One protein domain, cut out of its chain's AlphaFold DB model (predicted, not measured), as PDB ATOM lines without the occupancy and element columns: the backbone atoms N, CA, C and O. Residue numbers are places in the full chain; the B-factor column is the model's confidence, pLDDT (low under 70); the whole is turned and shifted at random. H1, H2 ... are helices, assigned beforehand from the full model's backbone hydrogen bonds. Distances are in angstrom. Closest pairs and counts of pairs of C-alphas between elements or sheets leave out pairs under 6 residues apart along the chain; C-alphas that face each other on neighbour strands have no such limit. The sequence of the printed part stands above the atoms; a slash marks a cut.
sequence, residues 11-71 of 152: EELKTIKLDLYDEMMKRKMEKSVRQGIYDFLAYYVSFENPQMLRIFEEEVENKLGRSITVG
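Overview. This is residues 11 to 71 of the 152 residues of an uncharacterized protein of Olivibacter domesticus (UniProt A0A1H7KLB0). H1 and H2 form a helical hairpin, side by side, with H3 packed slantwise on H1. The hairpin's turn, residues 26 to 32, sticks out. The 61 printed residues include three named helices, H1 to H3 in order, and no named strand: all helix, compact, radius of gyration of the C-alphas 11.1 A, spans 30 by 20 by 18 A.

Arrangement. Start at H1, residues 11 to 26; it touches H2, residues 31 to 44, opposite ways at a shallow tilt of 8 degrees, closest C-alphas Met 24 and Arg 34, 6.2 A. H1 touches H3, residues 50 to 64, the same way at a shallow tilt of 29 degrees, closest C-alphas Lys 14 and Phe 56, 6.2 A. H2 and H3 are close but not clearly touching, closest C-alphas Ala 42 and Leu 53, 6.9 A. Every O i to N i+4 pair is within hydrogen-bond range in H1 and H2, 9 of 11 in H3.

Along the chain. Find C-alpha 11 at (102.783, 138.412, 76.743); H1 runs 22.5 A from there, H2 19.3 A, and H3 23.0 A to C-alpha 64 at (120.117, 133.730, 66.723).

Size, cuts and confidence. The printed part has no cut; both links are tight. Residues 64 to 71 have pLDDT under 70.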
ATOM      1  N   GLU A  11     102.512 138.194  78.168       87.19
ATOM      2  CA  GLU A  11     102.783 138.412  76.743       87.19
ATOM      3  C   GLU A  11     103.462 139.763  76.514       87.19
ATOM      4  O   GLU A  11     104.504 139.827  75.864       87.19
ATOM      5  N   GLU A  12     102.945 140.834  77.121       88.44
ATOM      6  CA  GLU A  12     103.575 142.159  77.053       88.44
ATOM      7  C   GLU A  12     104.970 142.143  77.681       88.44
ATOM      8  O   GLU A  12     105.925 142.688  77.123       88.44
ATOM      9  N   LEU A  13     105.120 141.464  78.820       89.25
ATOM     10  CA  LEU A  13     106.406 141.295  79.478       89.25
ATOM     11  C   LEU A  13     107.397 140.523  78.596       89.25
ATOM     12  O   LEU A  13     108.576 140.874  78.543       89.25
ATOM     13  N   LYS A  14     106.937 139.490  77.885       89.50
ATOM     14  CA  LYS A  14     107.758 138.722  76.943       89.50
ATOM     15  C   LYS A  14     108.229 139.617  75.802       89.50
ATOM     16  O   LYS A  14     109.425 139.626  75.516       89.50
ATOM     17  N   THR A  15     107.331 140.402  75.205       88.75
ATOM     18  CA  THR A  15     107.681 141.359  74.146       88.75
ATOM     19  C   THR A  15     108.749 142.340  74.620       88.75
ATOM     20  O   THR A  15     109.792 142.456  73.982       88.75
ATOM     21  N   ILE A  16     108.566 142.952  75.796       89.69
ATOM     22  CA  ILE A  16     109.548 143.881  76.377       89.69
ATOM     23  C   ILE A  16     110.911 143.200  76.562       89.69
ATOM     24  O   ILE A  16     111.950 143.775  76.231       89.69
ATOM     25  N   LYS A  17     110.936 141.970  77.085       89.06
ATOM     26  CA  LYS A  17     112.186 141.227  77.286       89.06
ATOM     27  C   LYS A  17     112.887 140.899  75.966       89.06
ATOM     28  O   LYS A  17     114.113 140.993  75.902       89.06
ATOM     29  N   LEU A  18     112.138 140.537  74.923       86.69
ATOM     30  CA  LEU A  18     112.683 140.262  73.590       86.69
ATOM     31  C   LEU A  18     113.220 141.531  72.923       86.69
ATOM     32  O   LEU A  18     114.293 141.490  72.328       86.69
ATOM     33  N   ASP A  19     112.533 142.660  73.076       89.50
ATOM     34  CA  ASP A  19     112.980 143.950  72.543       89.50
ATOM     35  C   ASP A  19     114.273 144.420  73.217       89.50
ATOM     36  O   ASP A  19     115.210 144.872  72.552       89.50
ATOM     37  N   LEU A  20     114.360 144.268  74.543       88.50
ATOM     38  CA  LEU A  20     115.587 144.538  75.291       88.50
ATOM     39  C   LEU A  20     116.729 143.640  74.816       88.50
ATOM     40  O   LEU A  20     117.852 144.117  74.639       88.50
ATOM     41  N   TYR A  21     116.446 142.359  74.576       84.81
ATOM     42  CA  TYR A  21     117.424 141.436  74.019       84.81
ATOM     43  C   TYR A  21     117.920 141.878  72.636       84.81
ATOM     44  O   TYR A  21     119.130 141.952  72.402       84.81
ATOM     45  N   ASP A  22     117.008 142.260  71.747       86.00
ATOM     46  CA  ASP A  22     117.348 142.747  70.413       86.00
ATOM     47  C   ASP A  22     118.191 144.033  70.479       86.00
ATOM     48  O   ASP A  22     119.173 144.171  69.744       86.00
ATOM     49  N   GLU A  23     117.880 144.961  71.388       89.62
ATOM     50  CA  GLU A  23     118.683 146.172  71.596       89.62
ATOM     51  C   GLU A  23     120.102 145.875  72.089       89.62
ATOM     52  O   GLU A  23     121.069 146.471  71.603       89.62
ATOM     53  N   MET A  24     120.266 144.912  73.000       86.88
ATOM     54  CA  MET A  24     121.593 144.462  73.430       86.88
ATOM     55  C   MET A  24     122.439 143.953  72.260       86.88
ATOM     56  O   MET A  24     123.648 144.209  72.188       86.88
ATOM     57  N   MET A  25     121.806 143.238  71.330       83.69
ATOM     58  CA  MET A  25     122.457 142.705  70.138       83.69
ATOM     59  C   MET A  25     122.796 143.808  69.132       83.69
ATOM     60  O   MET A  25     123.941 143.875  68.678       83.69
ATOM     61  N   LYS A  26     121.856 144.718  68.843       89.50
ATOM     62  CA  LYS A  26     122.058 145.873  67.946       89.50
ATOM     63  C   LYS A  26     123.208 146.764  68.402       89.50
ATOM     64  O   LYS A  26     124.030 147.185  67.591       89.50
ATOM     65  N   ARG A  27     123.312 146.995  69.712       91.19
ATOM     66  CA  ARG A  27     124.379 147.797  70.329       91.19
ATOM     67  C   ARG A  27     125.722 147.077  70.410       91.19
ATOM     68  O   ARG A  27     126.683 147.672  70.886       91.19
ATOM     69  N   LYS A  28     125.804 145.818  69.958       85.94
ATOM     70  CA  LYS A  28     127.015 144.982  70.006       85.94
ATOM     71  C   LYS A  28     127.646 144.959  71.399       85.94
ATOM     72  O   LYS A  28     128.863 145.026  71.534       85.94
ATOM     73  N   MET A  29     126.809 144.893  72.434       84.75
ATOM     74  CA  MET A  29     127.296 144.874  73.808       84.75
ATOM     75  C   MET A  29     128.223 143.675  74.045       84.75
ATOM     76  O   MET A  29     128.027 142.594  73.475       84.75
ATOM     77  N   GLU A  30     129.207 143.872  74.922       84.94
ATOM     78  CA  GLU A  30     130.122 142.830  75.389       84.94
ATOM     79  C   GLU A  30     129.360 141.589  75.876       84.94
ATOM     80  O   GLU A  30     128.303 141.692  76.508       84.94
ATOM     81  N   LYS A  31     129.898 140.394  75.593       77.81
ATOM     82  CA  LYS A  31     129.211 139.117  75.871       77.81
ATOM     83  C   LYS A  31     128.804 138.997  77.343       77.81
ATOM     84  O   LYS A  31     127.675 138.608  77.617       77.81
ATOM     85  N   SER A  32     129.693 139.374  78.261       74.88
ATOM     86  CA  SER A  32     129.455 139.335  79.711       74.88
ATOM     87  C   SER A  32     128.322 140.266  80.154       74.88
ATOM     88  O   SER A  32     127.512 139.897  80.999       74.88
ATOM     89  N   VAL A  33     128.222 141.454  79.552       81.25
ATOM     90  CA  VAL A  33     127.176 142.439  79.857       81.25
ATOM     91  C   VAL A  33     125.820 141.952  79.356       81.25
ATOM     92  O   VAL A  33     124.847 141.978  80.107       81.25
ATOM     93  N   ARG A  34     125.757 141.432  78.121       83.50
ATOM     94  CA  ARG A  34     124.518 140.842  77.580       83.50
ATOM     95  C   ARG A  34     124.028 139.672  78.423       83.50
ATOM     96  O   ARG A  34     122.831 139.546  78.650       83.50
ATOM     97  N   GLN A  35     124.957 138.848  78.900       76.38
ATOM     98  CA  GLN A  35     124.653 137.729  79.788       76.38
ATOM     99  C   GLN A  35     124.072 138.200  81.122       76.38
ATOM    100  O   GLN A  35     123.024 137.710  81.520       76.38
ATOM    101  N   GLY A  36     124.683 139.193  81.776       80.19
ATOM    102  CA  GLY A  36     124.160 139.714  83.043       80.19
ATOM    103  C   GLY A  36     122.743 140.287  82.922       80.19
ATOM    104  O   GLY A  36     121.909 140.071  83.799       80.19
ATOM    105  N   ILE A  37     122.448 140.977  81.817       84.06
ATOM    106  CA  ILE A  37     121.108 141.518  81.556       84.06
ATOM    107  C   ILE A  37     120.119 140.392  81.214       84.06
ATOM    108  O   ILE A  37     119.001 140.404  81.720       84.06
ATOM    109  N   TYR A  38     120.514 139.400  80.410       83.19
ATOM    110  CA  TYR A  38     119.676 138.230  80.126       83.19
ATOM    111  C   TYR A  38     119.314 137.462  81.407       83.19
ATOM    112  O   TYR A  38     118.133 137.215  81.647       83.19
ATOM    113  N   ASP A  39     120.300 137.166  82.263       79.44
ATOM    114  CA  ASP A  39     120.097 136.488  83.551       79.44
ATOM    115  C   ASP A  39     119.087 137.258  84.421       79.44
ATOM    116  O   ASP A  39     118.194 136.676  85.041       79.44
ATOM    117  N   PHE A  40     119.187 138.591  84.431       84.12
ATOM    118  CA  PHE A  40     118.238 139.449  85.133       84.12
ATOM    119  C   PHE A  40     116.809 139.321  84.577       84.12
ATOM    120  O   PHE A  40     115.867 139.088  85.339       84.12
ATOM    121  N   LEU A  41     116.637 139.424  83.256       83.88
ATOM    122  CA  LEU A  41     115.325 139.325  82.605       83.88
ATOM    123  C   LEU A  41     114.694 137.932  82.747       83.88
ATOM    124  O   LEU A  41     113.473 137.830  82.868       83.88
ATOM    125  N   ALA A  42     115.498 136.871  82.733       78.38
ATOM    126  CA  ALA A  42     115.016 135.499  82.841       78.38
ATOM    127  C   ALA A  42     114.613 135.130  84.278       78.38
ATOM    128  O   ALA A  42     113.570 134.508  84.477       78.38
ATOM    129  N   TYR A  43     115.407 135.528  85.279       75.62
ATOM    130  CA  TYR A  43     115.293 134.965  86.632       75.62
ATOM    131  C   TYR A  43     114.829 135.943  87.709       75.62
ATOM    132  O   TYR A  43     114.255 135.513  88.708       75.62
ATOM    133  N   TYR A  44     115.051 137.245  87.529       78.25
ATOM    134  CA  TYR A  44     114.648 138.259  88.511       78.25
ATOM    135  C   TYR A  44     113.347 138.963  88.127       78.25
ATOM    136  O   TYR A  44     112.638 139.476  88.993       78.25
ATOM    137  N   VAL A  45     113.010 138.952  86.838       82.31
ATOM    138  CA  VAL A  45     111.733 139.438  86.320       82.31
ATOM    139  C   VAL A  45     110.864 138.222  86.002       82.31
ATOM    140  O   VAL A  45     110.896 137.702  84.893       82.31
ATOM    141  N   SER A  46     110.126 137.709  86.982       79.31
ATOM    142  CA  SER A  46     109.307 136.502  86.807       79.31
ATOM    143  C   SER A  46     108.069 136.761  85.949       79.31
ATOM    144  O   SER A  46     107.405 137.780  86.127       79.31
ATOM    145  N   PHE A  47     107.737 135.809  85.080       82.12
ATOM    146  CA  PHE A  47     106.394 135.687  84.511       82.12
ATOM    147  C   PHE A  47     105.430 135.126  85.563       82.12
ATOM    148  O   PHE A  47     105.855 134.367  86.440       82.12
ATOM    149  N   GLU A  48     104.149 135.466  85.473       82.25
ATOM    150  CA  GLU A  48     103.098 134.858  86.293       82.25
ATOM    151  C   GLU A  48     102.902 133.380  85.918       82.25
ATOM    152  O   GLU A  48     102.772 132.518  86.789       82.25
ATOM    153  N   ASN A  49     102.952 133.069  84.621       78.06
ATOM    154  CA  ASN A  49     102.898 131.728  84.064       78.06
ATOM    155  C   ASN A  49     104.316 131.163  83.836       78.06
ATOM    156  O   ASN A  49     105.048 131.636  82.961       78.06
ATOM    157  N   PRO A  50     104.697 130.066  84.517       73.44
ATOM    158  CA  PRO A  50     106.005 129.432  84.339       73.44
ATOM    159  C   PRO A  50     106.313 128.973  82.904       73.44
ATOM    160  O   PRO A  50     107.481 128.879  82.533       73.44
ATOM    161  N   GLN A  51     105.295 128.692  82.078       76.25
ATOM    162  CA  GLN A  51     105.493 128.299  80.675       76.25
ATOM    163  C   GLN A  51     106.001 129.447  79.798       76.25
ATOM    164  O   GLN A  51     106.672 129.195  78.798       76.25
ATOM    165  N   MET A  52     105.740 130.697  80.185       79.31
ATOM    166  CA  MET A  52     106.144 131.873  79.412       79.31
ATOM    167  C   MET A  52     107.654 132.074  79.398       79.31
ATOM    168  O   MET A  52     108.199 132.537  78.398       79.31
ATOM    169  N   LEU A  53     108.350 131.636  80.451       78.81
ATOM    170  CA  LEU A  53     109.810 131.607  80.452       78.81
ATOM    171  C   LEU A  53     110.343 130.681  79.354       78.81
ATOM    172  O   LEU A  53     111.216 131.086  78.597       78.81
ATOM    173  N   ARG A  54     109.772 129.478  79.220       77.69
ATOM    174  CA  ARG A  54     110.192 128.505  78.202       77.69
ATOM    175  C   ARG A  54     109.996 129.049  76.785       77.69
ATOM    176  O   ARG A  54     110.880 128.898  75.953       77.69
ATOM    177  N   ILE A  55     108.857 129.696  76.530       82.88
ATOM    178  CA  ILE A  55     108.551 130.320  75.232       82.88
ATOM    179  C   ILE A  55     109.528 131.466  74.944       82.88
ATOM    180  O   ILE A  55     110.057 131.561  73.843       82.88
ATOM    181  N   PHE A  56     109.809 132.313  75.938       83.56
ATOM    182  CA  PHE A  56     110.794 133.386  75.812       83.56
ATOM    183  C   PHE A  56     112.192 132.854  75.451       83.56
ATOM    184  O   PHE A  56     112.825 133.378  74.536       83.56
ATOM    185  N   GLU A  57     112.661 131.804  76.133       77.31
ATOM    186  CA  GLU A  57     113.954 131.165  75.845       77.31
ATOM    187  C   GLU A  57     114.004 130.595  74.414       77.31
ATOM    188  O   GLU A  57     114.983 130.805  73.696       77.31
ATOM    189  N   GLU A  58     112.924 129.945  73.973       78.94
ATOM    190  CA  GLU A  58     112.778 129.377  72.625       78.94
ATOM    191  C   GLU A  58     112.760 130.466  71.530       78.94
ATOM    192  O   GLU A  58     113.359 130.310  70.464       78.94
ATOM    193  N   GLU A  59     112.129 131.617  71.776       82.62
ATOM    194  CA  GLU A  59     112.130 132.741  70.829       82.62
ATOM    195  C   GLU A  59     113.513 133.407  70.709       82.62
ATOM    196  O   GLU A  59     113.942 133.749  69.601       82.62
ATOM    197  N   VAL A  60     114.247 133.549  71.819       79.50
ATOM    198  CA  VAL A  60     115.636 134.044  71.806       79.50
ATOM    199  C   VAL A  60     116.547 133.092  71.020       79.50
ATOM    200  O   VAL A  60     117.364 133.551  70.220       79.50
ATOM    201  N   GLU A  61     116.378 131.778  71.195       74.31
ATOM    202  CA  GLU A  61     117.103 130.743  70.448       74.31
ATOM    203  C   GLU A  61     116.909 130.870  68.937       74.31
ATOM    204  O   GLU A  61     117.875 130.963  68.170       74.31
ATOM    205  N   ASN A  62     115.646 130.922  68.516       74.69
ATOM    206  CA  ASN A  62     115.270 130.940  67.110       74.69
ATOM    207  C   ASN A  62     115.789 132.192  66.383       74.69
ATOM    208  O   ASN A  62     116.207 132.103  65.226       74.69
ATOM    209  N   LYS A  63     115.840 133.352  67.055       71.75
ATOM    210  CA  LYS A  63     116.362 134.604  66.474       71.75
ATOM    211  C   LYS A  63     117.864 134.571  66.161       71.75
ATOM    212  O   LYS A  63     118.321 135.332  65.309       71.75
ATOM    213  N   LEU A  64     118.650 133.722  66.827       64.19
ATOM    214  CA  LEU A  64     120.117 133.730  66.723       64.19
ATOM    215  C   LEU A  64     120.664 132.730  65.696       64.19
ATOM    216  O   LEU A  64     121.851 132.796  65.368       64.19
ATOM    217  N   GLY A  65     119.828 131.817  65.179       50.03
ATOM    218  CA  GLY A  65     120.183 130.864  64.113       50.03
ATOM    219  C   GLY A  65     121.371 129.939  64.427       50.03
ATOM    220  O   GLY A  65     121.891 129.260  63.544       50.03
ATOM    221  N   ARG A  66     121.834 129.930  65.677       48.88
ATOM    222  CA  ARG A  66     122.905 129.101  66.230       48.88
ATOM    223  C   ARG A  66     122.517 128.795  67.664       48.88
ATOM    224  O   ARG A  66     122.033 129.687  68.353       48.88
ATOM    225  N   SER A  67     122.774 127.568  68.100       44.41
ATOM    226  CA  SER A  67     122.522 127.081  69.455       44.41
ATOM    227  C   SER A  67     123.370 127.836  70.494       44.41
ATOM    228  O   SER A  67     124.349 127.325  71.033       44.41
ATOM    229  N   ILE A  68     123.034 129.095  70.768       47.25
ATOM    230  CA  ILE A  68     123.478 129.784  71.988       47.25
ATOM    231  C   ILE A  68     122.719 129.189  73.191       47.25
ATOM    232  O   ILE A  68     123.184 129.252  74.323       47.25
ATOM    233  N   THR A  69     121.609 128.507  72.907       47.56
ATOM    234  CA  THR A  69     120.698 127.801  73.810       47.56
ATOM    235  C   THR A  69     121.051 126.328  73.988       47.56
ATOM    236  O   THR A  69     120.194 125.499  74.280       47.56
ATOM    237  N   VAL A  70     122.333 125.967  73.907       45.41
ATOM    238  CA  VAL A  70     122.757 124.737  74.590       45.41
ATOM    239  C   VAL A  70     122.844 125.059  76.086       45.41
ATOM    240  O   VAL A  70     123.896 125.384  76.619       45.41
ATOM    241  N   GLY A  71     121.667 125.043  76.721       50.81
ATOM    242  CA  GLY A  71     121.427 124.872  78.150       50.81
ATOM    243  C   GLY A  71     121.823 126.029  79.065       50.81
ATOM    244  O   GLY A  71     122.930 126.062  79.586       50.81
TER     245      GLY A  71